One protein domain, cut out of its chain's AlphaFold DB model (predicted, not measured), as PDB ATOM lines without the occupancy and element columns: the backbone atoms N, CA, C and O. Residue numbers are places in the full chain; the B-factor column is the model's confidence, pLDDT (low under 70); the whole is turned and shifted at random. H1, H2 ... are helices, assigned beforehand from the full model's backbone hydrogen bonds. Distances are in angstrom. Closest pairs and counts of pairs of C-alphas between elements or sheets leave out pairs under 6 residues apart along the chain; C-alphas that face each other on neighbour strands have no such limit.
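Overview. This is residues 9 to 55, 63 to 76 and 83 to 118 of the 611 residues of an uncharacterized protein of Anthurium amnicola (UniProt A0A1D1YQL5). A small helical head with one long straight arm: H2, H3 and H4 pack into a compact head with the short H1 close beside H2 and H3, and H5 starts next to H2 and sticks far out of the head with its residues 95 to 118. The arm makes most of the length, and the spans along the three main axes are 65 by 29 by 21 A. The printed part has 97 residues with five named helices, in the order H1, H2, H3, H4, H5, and no named strand; the class is all helix. The whole is extended, with a radius of gyration of the C-alphas of 19.3 A.

Arrangement. H1, residues 11 to 14, touches no helix. It is close to but not clearly touching H2, residues 22 to 32, where the closest C-alphas, of Tyr 11 and Phe 25, are 6.6 A apart. H1 is also close to but not clearly touching H3, residues 37 to 53, the closest C-alphas being those of Phe 12 and Thr 51 at 7.6 A. H2 touches H3, which meets it with residues 40 to 44 alone, at a steep tilt of 64 degrees, opposite ways; the closest C-alphas are those of Cys 29 and Ile 40, 6.6 A apart. H3, with residues 45 to 52 alone, touches H4, residues 63 to 76, opposite ways at a steep tilt of 37 degrees, only just beyond shallow; the closest C-alphas, of Met 48 and Val 64, are 6.3 A apart. H5, residues 87 to 118, touches H2 with residues 87 to 91 alone, the same way at a shallow tilt of 30 degrees; the closest C-alphas, of Ala 30 and Met 87, are 6.5 A apart. H3 and H5 are only just apart, at 8.4 A, and H4 and H5 are apart. Every backbone O i to N i+4 pair is within hydrogen-bond range in H2, H3, H4 and H5, while H1 is too short for such a pair.

Along the chain. H1 begins at C-alpha 11, (34.937, 38.506, 25.156), and is 5.3 A long. From first to last C-alpha H2 measures 15.0 A, H3 24.6 A and H4 20.1 A; H4 begins at C-alpha 63, (22.244, 35.001, 28.324). H5 measures 46.9 A and ends at C-alpha 118, (69.430, 53.254, -8.358).

Size, cuts and confidence. The two C-alphas farthest apart, of Leu 76 and Lys 118, are 66.1 A apart. Residues 56 to 62 and 77 to 82 are not printed, with gaps of 14.4 A between C-alphas 55 and 63 and 14.9 A between C-alphas 76 and 83. Of the links that are printed whole, H2 to H3 is tight and H1 to H2 is short. The mean pLDDT of the printed part is 77.3, with values under 70 at residues 9, 31, 34 to 38, 55 and 83 to 95.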
ATOM      1  N   ASP A   9      41.204  42.397  27.641       53.41
ATOM      2  CA  ASP A   9      39.776  42.665  27.802       53.41
ATOM      3  C   ASP A   9      38.987  41.453  27.274       53.41
ATOM      4  O   ASP A   9      39.250  40.947  26.176       53.41
ATOM      5  N   GLY A  10      38.089  40.905  28.092       73.25
ATOM      6  CA  GLY A  10      37.436  39.633  27.814       73.25
ATOM      7  C   GLY A  10      36.446  39.719  26.658       73.25
ATOM      8  O   GLY A  10      36.032  40.791  26.221       73.25
ATOM      9  N   TYR A  11      35.989  38.565  26.176       84.44
ATOM     10  CA  TYR A  11      34.937  38.506  25.156       84.44
ATOM     11  C   TYR A  11      33.665  39.265  25.573       84.44
ATOM     12  O   TYR A  11      33.095  40.010  24.776       84.44
ATOM     13  N   PHE A  12      33.259  39.118  26.838       83.19
ATOM     14  CA  PHE A  12      32.105  39.811  27.420       83.19
ATOM     15  C   PHE A  12      32.362  41.308  27.683       83.19
ATOM     16  O   PHE A  12      31.408  42.063  27.837       83.19
ATOM     17  N   ASP A  13      33.624  41.745  27.670       80.38
ATOM     18  CA  ASP A  13      34.027  43.142  27.878       80.38
ATOM     19  C   ASP A  13      34.237  43.881  26.539       80.38
ATOM     20  O   ASP A  13      34.089  45.097  26.458       80.38
ATOM     21  N   THR A  14      34.553  43.138  25.469       80.00
ATOM     22  CA  THR A  14      34.915  43.663  24.136       80.00
ATOM     23  C   THR A  14      33.839  43.499  23.062       80.00
ATOM     24  O   THR A  14      33.994  44.041  21.967       80.00
ATOM     25  N   THR A  15      32.758  42.754  23.319       79.44
ATOM     26  CA  THR A  15      31.714  42.476  22.314       79.44
ATOM     27  C   THR A  15      30.312  42.801  22.829       79.44
ATOM     28  O   THR A  15      29.999  42.558  23.993       79.44
ATOM     29  N   SER A  16      29.449  43.340  21.955       82.88
ATOM     30  CA  SER A  16      28.050  43.656  22.290       82.88
ATOM     31  C   SER A  16      27.293  42.416  22.769       82.88
ATOM     32  O   SER A  16      27.368  41.356  22.142       82.88
ATOM     33  N   SER A  17      26.488  42.571  23.823       81.38
ATOM     34  CA  SER A  17      25.684  41.485  24.393       81.38
ATOM     35  C   SER A  17      24.664  40.890  23.421       81.38
ATOM     36  O   SER A  17      24.220  39.757  23.606       81.38
ATOM     37  N   GLU A  18      24.347  41.590  22.334       82.00
ATOM     38  CA  GLU A  18      23.528  41.091  21.229       82.00
ATOM     39  C   GLU A  18      24.215  39.939  20.477       82.00
ATOM     40  O   GLU A  18      23.587  38.901  20.253       82.00
ATOM     41  N   SER A  19      25.516  40.052  20.178       79.44
ATOM     42  CA  SER A  19      26.273  39.058  19.396       79.44
ATOM     43  C   SER A  19      26.846  37.903  20.227       79.44
ATOM     44  O   SER A  19      27.489  37.002  19.674       79.44
ATOM     45  N   TRP A  20      26.611  37.890  21.544       89.19
ATOM     46  CA  TRP A  20      27.050  36.810  22.428       89.19
ATOM     47  C   TRP A  20      26.431  35.464  22.037       89.19
ATOM     48  O   TRP A  20      25.215  35.270  22.102       89.19
ATOM     49  N   SER A  21      27.288  34.531  21.629       85.81
ATOM     50  CA  SER A  21      26.956  33.137  21.319       85.81
ATOM     51  C   SER A  21      28.216  32.277  21.431       85.81
ATOM     52  O   SER A  21      29.329  32.791  21.315       85.81
ATOM     53  N   LEU A  22      28.079  30.960  21.619       83.06
ATOM     54  CA  LEU A  22      29.254  30.080  21.689       83.06
ATOM     55  C   LEU A  22      30.048  30.026  20.370       83.06
ATOM     56  O   LEU A  22      31.258  29.826  20.423       83.06
ATOM     57  N   ASN A  23      29.402  30.251  19.215       79.75
ATOM     58  CA  ASN A  23      30.073  30.377  17.912       79.75
ATOM     59  C   ASN A  23      31.013  31.586  17.925       79.75
ATOM     60  O   ASN A  23      32.231  31.440  17.848       79.75
ATOM     61  N   HIS A  24      30.437  32.773  18.117       84.00
ATOM     62  CA  HIS A  24      31.169  34.034  18.088       84.00
ATOM     63  C   HIS A  24      32.236  34.102  19.199       84.00
ATOM     64  O   HIS A  24      33.315  34.650  18.985       84.00
ATOM     65  N   PHE A  25      31.999  33.475  20.359       86.88
ATOM     66  CA  PHE A  25      33.007  33.362  21.416       86.88
ATOM     67  C   PHE A  25      34.160  32.415  21.031       86.88
ATOM     68  O   PHE A  25      35.326  32.743  21.259       86.88
ATOM     69  N   ALA A  26      33.879  31.266  20.405       78.56
ATOM     70  CA  ALA A  26      34.920  30.358  19.917       78.56
ATOM     71  C   ALA A  26      35.767  30.994  18.796       78.56
ATOM     72  O   ALA A  26      36.988  30.830  18.783       78.56
ATOM     73  N   GLU A  27      35.140  31.759  17.900       77.38
ATOM     74  CA  GLU A  27      35.805  32.525  16.838       77.38
ATOM     75  C   GLU A  27      36.674  33.651  17.408       77.38
ATOM     76  O   GLU A  27      37.864  33.727  17.091       77.38
ATOM     77  N   TRP A  28      36.136  34.462  18.326       83.31
ATOM     78  CA  TRP A  28      36.899  35.483  19.049       83.31
ATOM     79  C   TRP A  28      38.096  34.868  19.781       83.31
ATOM     80  O   TRP A  28      39.196  35.414  19.725       83.31
ATOM     81  N   CYS A  29      37.933  33.694  20.403       79.12
ATOM     82  CA  CYS A  29      39.044  32.986  21.038       79.12
ATOM     83  C   CYS A  29      40.086  32.484  20.026       79.12
ATOM     84  O   CYS A  29      41.280  32.571  20.303       79.12
ATOM     85  N   ALA A  30      39.675  31.986  18.856       71.81
ATOM     86  CA  ALA A  30      40.595  31.547  17.802       71.81
ATOM     87  C   ALA A  30      41.405  32.716  17.204       71.81
ATOM     88  O   ALA A  30      42.578  32.550  16.851       71.81
ATOM     89  N   ILE A  31      40.799  33.904  17.121       69.94
ATOM     90  CA  ILE A  31      41.449  35.137  16.667       69.94
ATOM     91  C   ILE A  31      42.395  35.680  17.745       69.94
ATOM     92  O   ILE A  31      43.562  35.941  17.445       69.94
ATOM     93  N   ASN A  32      41.933  35.818  18.989       72.31
ATOM     94  CA  ASN A  32      42.628  36.586  20.026       72.31
ATOM     95  C   ASN A  32      43.540  35.748  20.941       72.31
ATOM     96  O   ASN A  32      44.546  36.264  21.424       72.31
ATOM     97  N   ILE A  33      43.268  34.454  21.151       71.81
ATOM     98  CA  ILE A  33      43.974  33.626  22.147       71.81
ATOM     99  C   ILE A  33      44.880  32.590  21.470       71.81
ATOM    100  O   ILE A  33      44.451  31.513  21.049       71.81
ATOM    101  N   SER A  34      46.183  32.870  21.425       60.69
ATOM    102  CA  SER A  34      47.176  31.956  20.840       60.69
ATOM    103  C   SER A  34      47.497  30.769  21.762       60.69
ATOM    104  O   SER A  34      48.495  30.763  22.483       60.69
ATOM    105  N   CYS A  35      46.642  29.741  21.765       63.31
ATOM    106  CA  CYS A  35      46.904  28.491  22.485       63.31
ATOM    107  C   CYS A  35      46.288  27.244  21.807       63.31
ATOM    108  O   CYS A  35      45.956  27.243  20.614       63.31
ATOM    109  N   GLU A  36      46.243  26.128  22.535       64.56
ATOM    110  CA  GLU A  36      45.676  24.850  22.090       64.56
ATOM    111  C   GLU A  36      44.176  24.761  22.393       64.56
ATOM    112  O   GLU A  36      43.708  25.333  23.378       64.56
ATOM    113  N   LYS A  37      43.429  23.963  21.613       66.69
ATOM    114  CA  LYS A  37      41.963  23.819  21.739       66.69
ATOM    115  C   LYS A  37      41.505  23.546  23.180       66.69
ATOM    116  O   LYS A  37      40.529  24.142  23.618       66.69
ATOM    117  N   LYS A  38      42.227  22.704  23.932       67.88
ATOM    118  CA  LYS A  38      41.921  22.410  25.344       67.88
ATOM    119  C   LYS A  38      41.968  23.670  26.220       67.88
ATOM    120  O   LYS A  38      41.016  23.945  26.937       67.88
ATOM    121  N   ARG A  39      43.021  24.484  26.081       74.06
ATOM    122  CA  ARG A  39      43.198  25.734  26.838       74.06
ATOM    123  C   ARG A  39      42.206  26.830  26.431       74.06
ATOM    124  O   ARG A  39      41.854  27.641  27.281       74.06
ATOM    125  N   ILE A  40      41.733  26.836  25.180       75.81
ATOM    126  CA  ILE A  40      40.638  27.720  24.744       75.81
ATOM    127  C   ILE A  40      39.327  27.336  25.444       75.81
ATOM    128  O   ILE A  40      38.660  28.206  25.993       75.81
ATOM    129  N   LEU A  41      38.985  26.045  25.499       78.88
ATOM    130  CA  LEU A  41      37.786  25.576  26.207       78.88
ATOM    131  C   LEU A  41      37.859  25.876  27.716       78.88
ATOM    132  O   LEU A  41      36.884  26.360  28.291       78.88
ATOM    133  N   ASP A  42      39.026  25.674  28.339       80.94
ATOM    134  CA  ASP A  42      39.265  26.029  29.746       80.94
ATOM    135  C   ASP A  42      39.149  27.550  30.003       80.94
ATOM    136  O   ASP A  42      38.725  27.957  31.086       80.94
ATOM    137  N   TYR A  43      39.505  28.396  29.026       84.56
ATOM    138  CA  TYR A  43      39.305  29.849  29.093       84.56
ATOM    139  C   TYR A  43      37.827  30.228  28.951       84.56
ATOM    140  O   TYR A  43      37.309  30.947  29.802       84.56
ATOM    141  N   MET A  44      37.136  29.718  27.922       85.44
ATOM    142  CA  MET A  44      35.717  30.012  27.673       85.44
ATOM    143  C   MET A  44      34.859  29.670  28.896       85.44
ATOM    144  O   MET A  44      34.047  30.490  29.328       85.44
ATOM    145  N   LYS A  45      35.102  28.499  29.501       87.06
ATOM    146  CA  LYS A  45      34.456  28.064  30.745       87.06
ATOM    147  C   LYS A  45      34.675  29.067  31.884       87.06
ATOM    148  O   LYS A  45      33.705  29.606  32.407       87.06
ATOM    149  N   LYS A  46      35.937  29.365  32.216       86.12
ATOM    150  CA  LYS A  46      36.291  30.280  33.317       86.12
ATOM    151  C   LYS A  46      35.800  31.706  33.099       86.12
ATOM    152  O   LYS A  46      35.459  32.384  34.060       86.12
ATOM    153  N   SER A  47      35.771  32.171  31.854       85.44
ATOM    154  CA  SER A  47      35.246  33.489  31.506       85.44
ATOM    155  C   SER A  47      33.745  33.567  31.797       85.44
ATOM    156  O   SER A  47      33.335  34.462  32.527       85.44
ATOM    157  N   MET A  48      32.947  32.585  31.356       88.25
ATOM    158  CA  MET A  48      31.515  32.522  31.691       88.25
ATOM    159  C   MET A  48      31.268  32.383  33.201       88.25
ATOM    160  O   MET A  48      30.410  33.075  33.742       88.25
ATOM    161  N   GLU A  49      32.039  31.541  33.897       84.38
ATOM    162  CA  GLU A  49      31.965  31.388  35.360       84.38
ATOM    163  C   GLU A  49      32.246  32.715  36.087       84.38
ATOM    164  O   GLU A  49      31.484  33.111  36.968       84.38
ATOM    165  N   ASN A  50      33.291  33.443  35.688       82.62
ATOM    166  CA  ASN A  50      33.629  34.744  36.269       82.62
ATOM    167  C   ASN A  50      32.537  35.796  36.005       82.62
ATOM    168  O   ASN A  50      32.114  36.472  36.942       82.62
ATOM    169  N   THR A  51      32.041  35.905  34.768       80.25
ATOM    170  CA  THR A  51      30.995  36.872  34.391       80.25
ATOM    171  C   THR A  51      29.667  36.603  35.113       80.25
ATOM    172  O   THR A  51      28.972  37.546  35.492       80.25
ATOM    173  N   LEU A  52      29.322  35.338  35.387       79.62
ATOM    174  CA  LEU A  52      28.145  34.983  36.198       79.62
ATOM    175  C   LEU A  52      28.298  35.393  37.674       79.62
ATOM    176  O   LEU A  52      27.338  35.888  38.281       79.62
ATOM    177  N   ASN A  53      29.506  35.232  38.224       75.75
ATOM    178  CA  ASN A  53      29.850  35.576  39.605       75.75
ATOM    179  C   ASN A  53      30.010  37.092  39.850       75.75
ATOM    180  O   ASN A  53      29.941  37.534  40.994       75.75
ATOM    181  N   GLN A  54      30.204  37.902  38.805       70.44
ATOM    182  CA  GLN A  54      30.333  39.363  38.897       70.44
ATOM    183  C   GLN A  54      28.973  40.079  38.912       70.44
ATOM    184  O   GLN A  54      27.955  39.545  38.476       70.44
ATOM    185  N   SER A  55      28.925  41.318  39.407       55.91
ATOM    186  CA  SER A  55      27.710  42.139  39.538       55.91
ATOM    187  C   SER A  55      27.283  42.832  38.229       55.91
ATOM    188  O   SER A  55      27.019  44.032  38.213       55.91
ATOM    189  N   LYS A  63      21.630  35.386  29.604       84.19
ATOM    190  CA  LYS A  63      22.244  35.001  28.324       84.19
ATOM    191  C   LYS A  63      23.574  34.270  28.522       84.19
ATOM    192  O   LYS A  63      23.792  33.234  27.899       84.19
ATOM    193  N   VAL A  64      24.418  34.738  29.448       85.94
ATOM    194  CA  VAL A  64      25.670  34.043  29.816       85.94
ATOM    195  C   VAL A  64      25.376  32.699  30.497       85.94
ATOM    196  O   VAL A  64      26.051  31.711  30.221       85.94
ATOM    197  N   ASN A  65      24.331  32.621  31.329       86.12
ATOM    198  CA  ASN A  65      23.907  31.378  31.981       86.12
ATOM    199  C   ASN A  65      23.420  30.346  30.949       86.12
ATOM    200  O   ASN A  65      23.776  29.173  31.038       86.12
ATOM    201  N   GLN A  66      22.672  30.781  29.929       87.12
ATOM    202  CA  GLN A  66      22.282  29.902  28.827       87.12
ATOM    203  C   GLN A  66      23.505  29.407  28.042       87.12
ATOM    204  O   GLN A  66      23.685  28.200  27.929       87.12
ATOM    205  N   MET A  67      24.413  30.301  27.627       88.44
ATOM    206  CA  MET A  67      25.661  29.909  26.951       88.44
ATOM    207  C   MET A  67      26.502  28.918  27.774       88.44
ATOM    208  O   MET A  67      27.084  27.989  27.217       88.44
ATOM    209  N   TYR A  68      26.552  29.078  29.098       88.88
ATOM    210  CA  TYR A  68      27.266  28.159  29.985       88.88
ATOM    211  C   TYR A  68      26.604  26.770  30.052       88.88
ATOM    212  O   TYR A  68      27.300  25.752  30.003       88.88
ATOM    213  N   LYS A  69      25.264  26.706  30.097       86.88
ATOM    214  CA  LYS A  69      24.508  25.443  30.005       86.88
ATOM    215  C   LYS A  69      24.719  24.760  28.657       86.88
ATOM    216  O   LYS A  69      25.023  23.570  28.633       86.88
ATOM    217  N   ASP A  70      24.626  25.511  27.561       84.19
ATOM    218  CA  ASP A  70      24.842  25.012  26.200       84.19
ATOM    219  C   ASP A  70      26.265  24.437  26.040       84.19
ATOM    220  O   ASP A  70      26.464  23.402  25.403       84.19
ATOM    221  N   PHE A  71      27.260  25.060  26.682       85.88
ATOM    222  CA  PHE A  71      28.661  24.631  26.665       85.88
ATOM    223  C   PHE A  71      28.900  23.320  27.431       85.88
ATOM    224  O   PHE A  71      29.574  22.423  26.919       85.88
ATOM    225  N   GLU A  72      28.351  23.171  28.641       84.31
ATOM    226  CA  GLU A  72      28.471  21.913  29.394       84.31
ATOM    227  C   GLU A  72      27.608  20.793  28.767       84.31
ATOM    228  O   GLU A  72      28.054  19.647  28.706       84.31
ATOM    229  N   ALA A  73      26.444  21.105  28.181       81.62
ATOM    230  CA  ALA A  73      25.633  20.149  27.415       81.62
ATOM    231  C   ALA A  73      26.336  19.663  26.128       81.62
ATOM    232  O   ALA A  73      26.333  18.466  25.819       81.62
ATOM    233  N   TRP A  74      27.010  20.557  25.398       79.44
ATOM    234  CA  TRP A  74      27.884  20.181  24.280       79.44
ATOM    235  C   TRP A  74      29.006  19.229  24.733       79.44
ATOM    236  O   TRP A  74      29.225  18.170  24.140       79.44
ATOM    237  N   LYS A  75      29.682  19.580  25.829       74.50
ATOM    238  CA  LYS A  75      30.804  18.825  26.407       74.50
ATOM    239  C   LYS A  75      30.399  17.430  26.903       74.50
ATOM    240  O   LYS A  75      31.202  16.504  26.792       74.50
ATOM    241  N   LEU A  76      29.168  17.272  27.397       74.12
ATOM    242  CA  LEU A  76      28.573  15.983  27.766       74.12
ATOM    243  C   LEU A  76      28.157  15.166  26.533       74.12
ATOM    244  O   LEU A  76      28.565  14.015  26.406       74.12
ATOM    245  N   TYR A  83      30.151  24.697  15.634       56.19
ATOM    246  CA  TYR A  83      30.898  25.567  16.557       56.19
ATOM    247  C   TYR A  83      32.417  25.335  16.643       56.19
ATOM    248  O   TYR A  83      33.180  26.281  16.821       56.19
ATOM    249  N   PHE A  84      32.885  24.086  16.529       60.47
ATOM    250  CA  PHE A  84      34.313  23.753  16.621       60.47
ATOM    251  C   PHE A  84      34.902  23.059  15.381       60.47
ATOM    252  O   PHE A  84      36.043  22.588  15.448       60.47
ATOM    253  N   LYS A  85      34.172  23.015  14.255       59.97
ATOM    254  CA  LYS A  85      34.676  22.525  12.954       59.97
ATOM    255  C   LYS A  85      35.492  23.590  12.210       59.97
ATOM    256  O   LYS A  85      36.464  23.248  11.544       59.97
ATOM    257  N   SER A  86      35.156  24.873  12.373       56.84
ATOM    258  CA  SER A  86      35.871  26.014  11.770       56.84
ATOM    259  C   SER A  86      37.240  26.291  12.410       56.84
ATOM    260  O   SER A  86      38.173  26.717  11.735       56.84
ATOM    261  N   MET A  87      37.396  26.016  13.708       60.12
ATOM    262  CA  MET A  87      38.581  26.375  14.506       60.12
ATOM    263  C   MET A  87      39.946  25.934  13.918       60.12
ATOM    264  O   MET A  87      40.860  26.761  13.867       60.12
ATOM    265  N   PRO A  88      40.132  24.687  13.428       59.66
ATOM    266  CA  PRO A  88      41.378  24.281  12.764       59.66
ATOM    267  C   PRO A  88      41.650  25.047  11.459       59.66
ATOM    268  O   PRO A  88      42.801  25.340  11.143       59.66
ATOM    269  N   TYR A  89      40.593  25.397  10.721       59.97
ATOM    270  CA  TYR A  89      40.665  26.127   9.454       59.97
ATOM    271  C   TYR A  89      40.999  27.612   9.671       59.97
ATOM    272  O   TYR A  89      41.892  28.139   9.012       59.97
ATOM    273  N   LEU A  90      40.399  28.257  10.677       57.38
ATOM    274  CA  LEU A  90      40.741  29.626  11.091       57.38
ATOM    275  C   LEU A  90      42.212  29.742  11.531       57.38
ATOM    276  O   LEU A  90      42.916  30.667  11.125       57.38
ATOM    277  N   LYS A  91      42.720  28.761  12.295       62.00
ATOM    278  CA  LYS A  91      44.141  28.711  12.685       62.00
ATOM    279  C   LYS A  91      45.074  28.508  11.483       62.00
ATOM    280  O   LYS A  91      46.178  29.050  11.480       62.00
ATOM    281  N   LYS A  92      44.635  27.771  10.455       66.31
ATOM    282  CA  LYS A  92      45.365  27.628   9.187       66.31
ATOM    283  C   LYS A  92      45.425  28.958   8.424       66.31
ATOM    284  O   LYS A  92      46.527  29.390   8.100       66.31
ATOM    285  N   ILE A  93      44.287  29.636   8.234       62.56
ATOM    286  CA  ILE A  93      44.218  30.951   7.567       62.56
ATOM    287  C   ILE A  93      45.148  31.961   8.249       62.56
ATOM    288  O   ILE A  93      45.965  32.582   7.577       62.56
ATOM    289  N   LYS A  94      45.097  32.074   9.583       66.00
ATOM    290  CA  LYS A  94      45.942  33.016  10.338       66.00
ATOM    291  C   LYS A  94      47.445  32.759  10.147       66.00
ATOM    292  O   LYS A  94      48.227  33.706  10.083       66.00
ATOM    293  N   ASN A  95      47.857  31.495  10.025       68.19
ATOM    294  CA  ASN A  95      49.247  31.141   9.727       68.19
ATOM    295  C   ASN A  95      49.627  31.483   8.274       68.19
ATOM    296  O   ASN A  95      50.707  32.020   8.037       68.19
ATOM    297  N   GLU A  96      48.752  31.199   7.307       71.94
ATOM    298  CA  GLU A  96      48.970  31.511   5.886       71.94
ATOM    299  C   GLU A  96      49.024  33.031   5.637       71.94
ATOM    300  O   GLU A  96      49.868  33.509   4.876       71.94
ATOM    301  N   GLU A  97      48.200  33.808   6.340       71.44
ATOM    302  CA  GLU A  97      48.214  35.272   6.315       71.44
ATOM    303  C   GLU A  97      49.473  35.859   6.971       71.44
ATOM    304  O   GLU A  97      50.098  36.750   6.395       71.44
ATOM    305  N   ALA A  98      49.917  35.323   8.114       70.19
ATOM    306  CA  ALA A  98      51.177  35.734   8.739       70.19
ATOM    307  C   ALA A  98      52.386  35.497   7.811       70.19
ATOM    308  O   ALA A  98      53.216  36.391   7.634       70.19
ATOM    309  N   ILE A  99      52.443  34.333   7.150       74.50
ATOM    310  CA  ILE A  99      53.464  34.012   6.139       74.50
ATOM    311  C   ILE A  99      53.386  34.997   4.959       74.50
ATOM    312  O   ILE A  99      54.414  35.495   4.499       74.50
ATOM    313  N   ARG A 100      52.178  35.324   4.483       76.25
ATOM    314  CA  ARG A 100      51.967  36.283   3.386       76.25
ATOM    315  C   ARG A 100      52.424  37.699   3.752       76.25
ATOM    316  O   ARG A 100      53.054  38.359   2.927       76.25
ATOM    317  N   LEU A 101      52.154  38.162   4.972       73.44
ATOM    318  CA  LEU A 101      52.606  39.467   5.468       73.44
ATOM    319  C   LEU A 101      54.137  39.539   5.582       73.44
ATOM    320  O   LEU A 101      54.736  40.548   5.206       73.44
ATOM    321  N   GLU A 102      54.791  38.465   6.030       77.38
ATOM    322  CA  GLU A 102      56.255  38.396   6.080       77.38
ATOM    323  C   GLU A 102      56.885  38.360   4.673       77.38
ATOM    324  O   GLU A 102      57.885  39.039   4.422       77.38
ATOM    325  N   GLN A 103      56.253  37.672   3.714       81.69
ATOM    326  CA  GLN A 103      56.644  37.711   2.299       81.69
ATOM    327  C   GLN A 103      56.518  39.118   1.693       81.69
ATOM    328  O   GLN A 103      57.457  39.571   1.036       81.69
ATOM    329  N   ILE A 104      55.411  39.832   1.936       84.31
ATOM    330  CA  ILE A 104      55.211  41.215   1.464       84.31
ATOM    331  C   ILE A 104      56.302  42.131   2.030       84.31
ATOM    332  O   ILE A 104      57.015  42.786   1.273       84.31
ATOM    333  N   LYS A 105      56.520  42.094   3.347       82.06
ATOM    334  CA  LYS A 105      57.543  42.891   4.042       82.06
ATOM    335  C   LYS A 105      58.965  42.618   3.530       82.06
ATOM    336  O   LYS A 105      59.793  43.530   3.439       82.06
ATOM    337  N   SER A 106      59.255  41.369   3.161       83.31
ATOM    338  CA  SER A 106      60.510  40.981   2.506       83.31
ATOM    339  C   SER A 106      60.633  41.589   1.099       83.31
ATOM    340  O   SER A 106      61.647  42.212   0.778       83.31
ATOM    341  N   GLN A 107      59.577  41.505   0.281       84.38
ATOM    342  CA  GLN A 107      59.541  42.106  -1.060       84.38
ATOM    343  C   GLN A 107      59.686  43.636  -1.018       84.38
ATOM    344  O   GLN A 107      60.493  44.186  -1.769       84.38
ATOM    345  N   GLU A 108      58.985  44.322  -0.114       85.88
ATOM    346  CA  GLU A 108      59.117  45.768   0.112       85.88
ATOM    347  C   GLU A 108      60.550  46.156   0.487       85.88
ATOM    348  O   GLU A 108      61.110  47.096  -0.080       85.88
ATOM    349  N   THR A 109      61.189  45.390   1.378       81.94
ATOM    350  CA  THR A 109      62.589  45.608   1.776       81.94
ATOM    351  C   THR A 109      63.539  45.491   0.577       81.94
ATOM    352  O   THR A 109      64.431  46.328   0.408       81.94
ATOM    353  N   VAL A 110      63.320  44.508  -0.305       86.44
ATOM    354  CA  VAL A 110      64.097  44.332  -1.544       86.44
ATOM    355  C   VAL A 110      63.853  45.468  -2.545       86.44
ATOM    356  O   VAL A 110      64.808  45.952  -3.157       86.44
ATOM    357  N   GLN A 111      62.613  45.942  -2.709       84.81
ATOM    358  CA  GLN A 111      62.320  47.082  -3.589       84.81
ATOM    359  C   GLN A 111      62.934  48.383  -3.052       84.81
ATOM    360  O   GLN A 111      63.553  49.129  -3.812       84.81
ATOM    361  N   LEU A 112      62.866  48.625  -1.740       84.44
ATOM    362  CA  LEU A 112      63.491  49.786  -1.102       84.44
ATOM    363  C   LEU A 112      65.021  49.776  -1.273       84.44
ATOM    364  O   LEU A 112      65.626  50.827  -1.489       84.44
ATOM    365  N   ALA A 113      65.652  48.597  -1.220       83.19
ATOM    366  CA  ALA A 113      67.076  48.435  -1.506       83.19
ATOM    367  C   ALA A 113      67.414  48.730  -2.980       83.19
ATOM    368  O   ALA A 113      68.381  49.443  -3.249       83.19
ATOM    369  N   LYS A 114      66.596  48.258  -3.935       86.06
ATOM    370  CA  LYS A 114      66.760  48.567  -5.369       86.06
ATOM    371  C   LYS A 114      66.640  50.064  -5.660       86.06
ATOM    372  O   LYS A 114      67.486  50.601  -6.369       86.06
ATOM    373  N   ILE A 115      65.643  50.741  -5.083       89.38
ATOM    374  CA  ILE A 115      65.453  52.195  -5.233       89.38
ATOM    375  C   ILE A 115      66.670  52.949  -4.681       89.38
ATOM    376  O   ILE A 115      67.242  53.782  -5.377       89.38
ATOM    377  N   LYS A 116      67.139  52.608  -3.473       85.44
ATOM    378  CA  LYS A 116      68.345  53.224  -2.890       85.44
ATOM    379  C   LYS A 116      69.595  53.003  -3.746       85.44
ATOM    380  O   LYS A 116      70.374  53.935  -3.906       85.44
ATOM    381  N   SER A 117      69.762  51.808  -4.316       87.88
ATOM    382  CA  SER A 117      70.871  51.498  -5.228       87.88
ATOM    383  C   SER A 117      70.814  52.349  -6.505       87.88
ATOM    384  O   SER A 117      71.801  52.989  -6.860       87.88
ATOM    385  N   LYS A 118      69.638  52.444  -7.146       88.62
ATOM    386  CA  LYS A 118      69.430  53.254  -8.358       88.62
ATOM    387  C   LYS A 118      69.700  54.739  -8.105       88.62
ATOM    388  O   LYS A 118      70.477  55.339  -8.840       88.62
TER     389      LYS A 118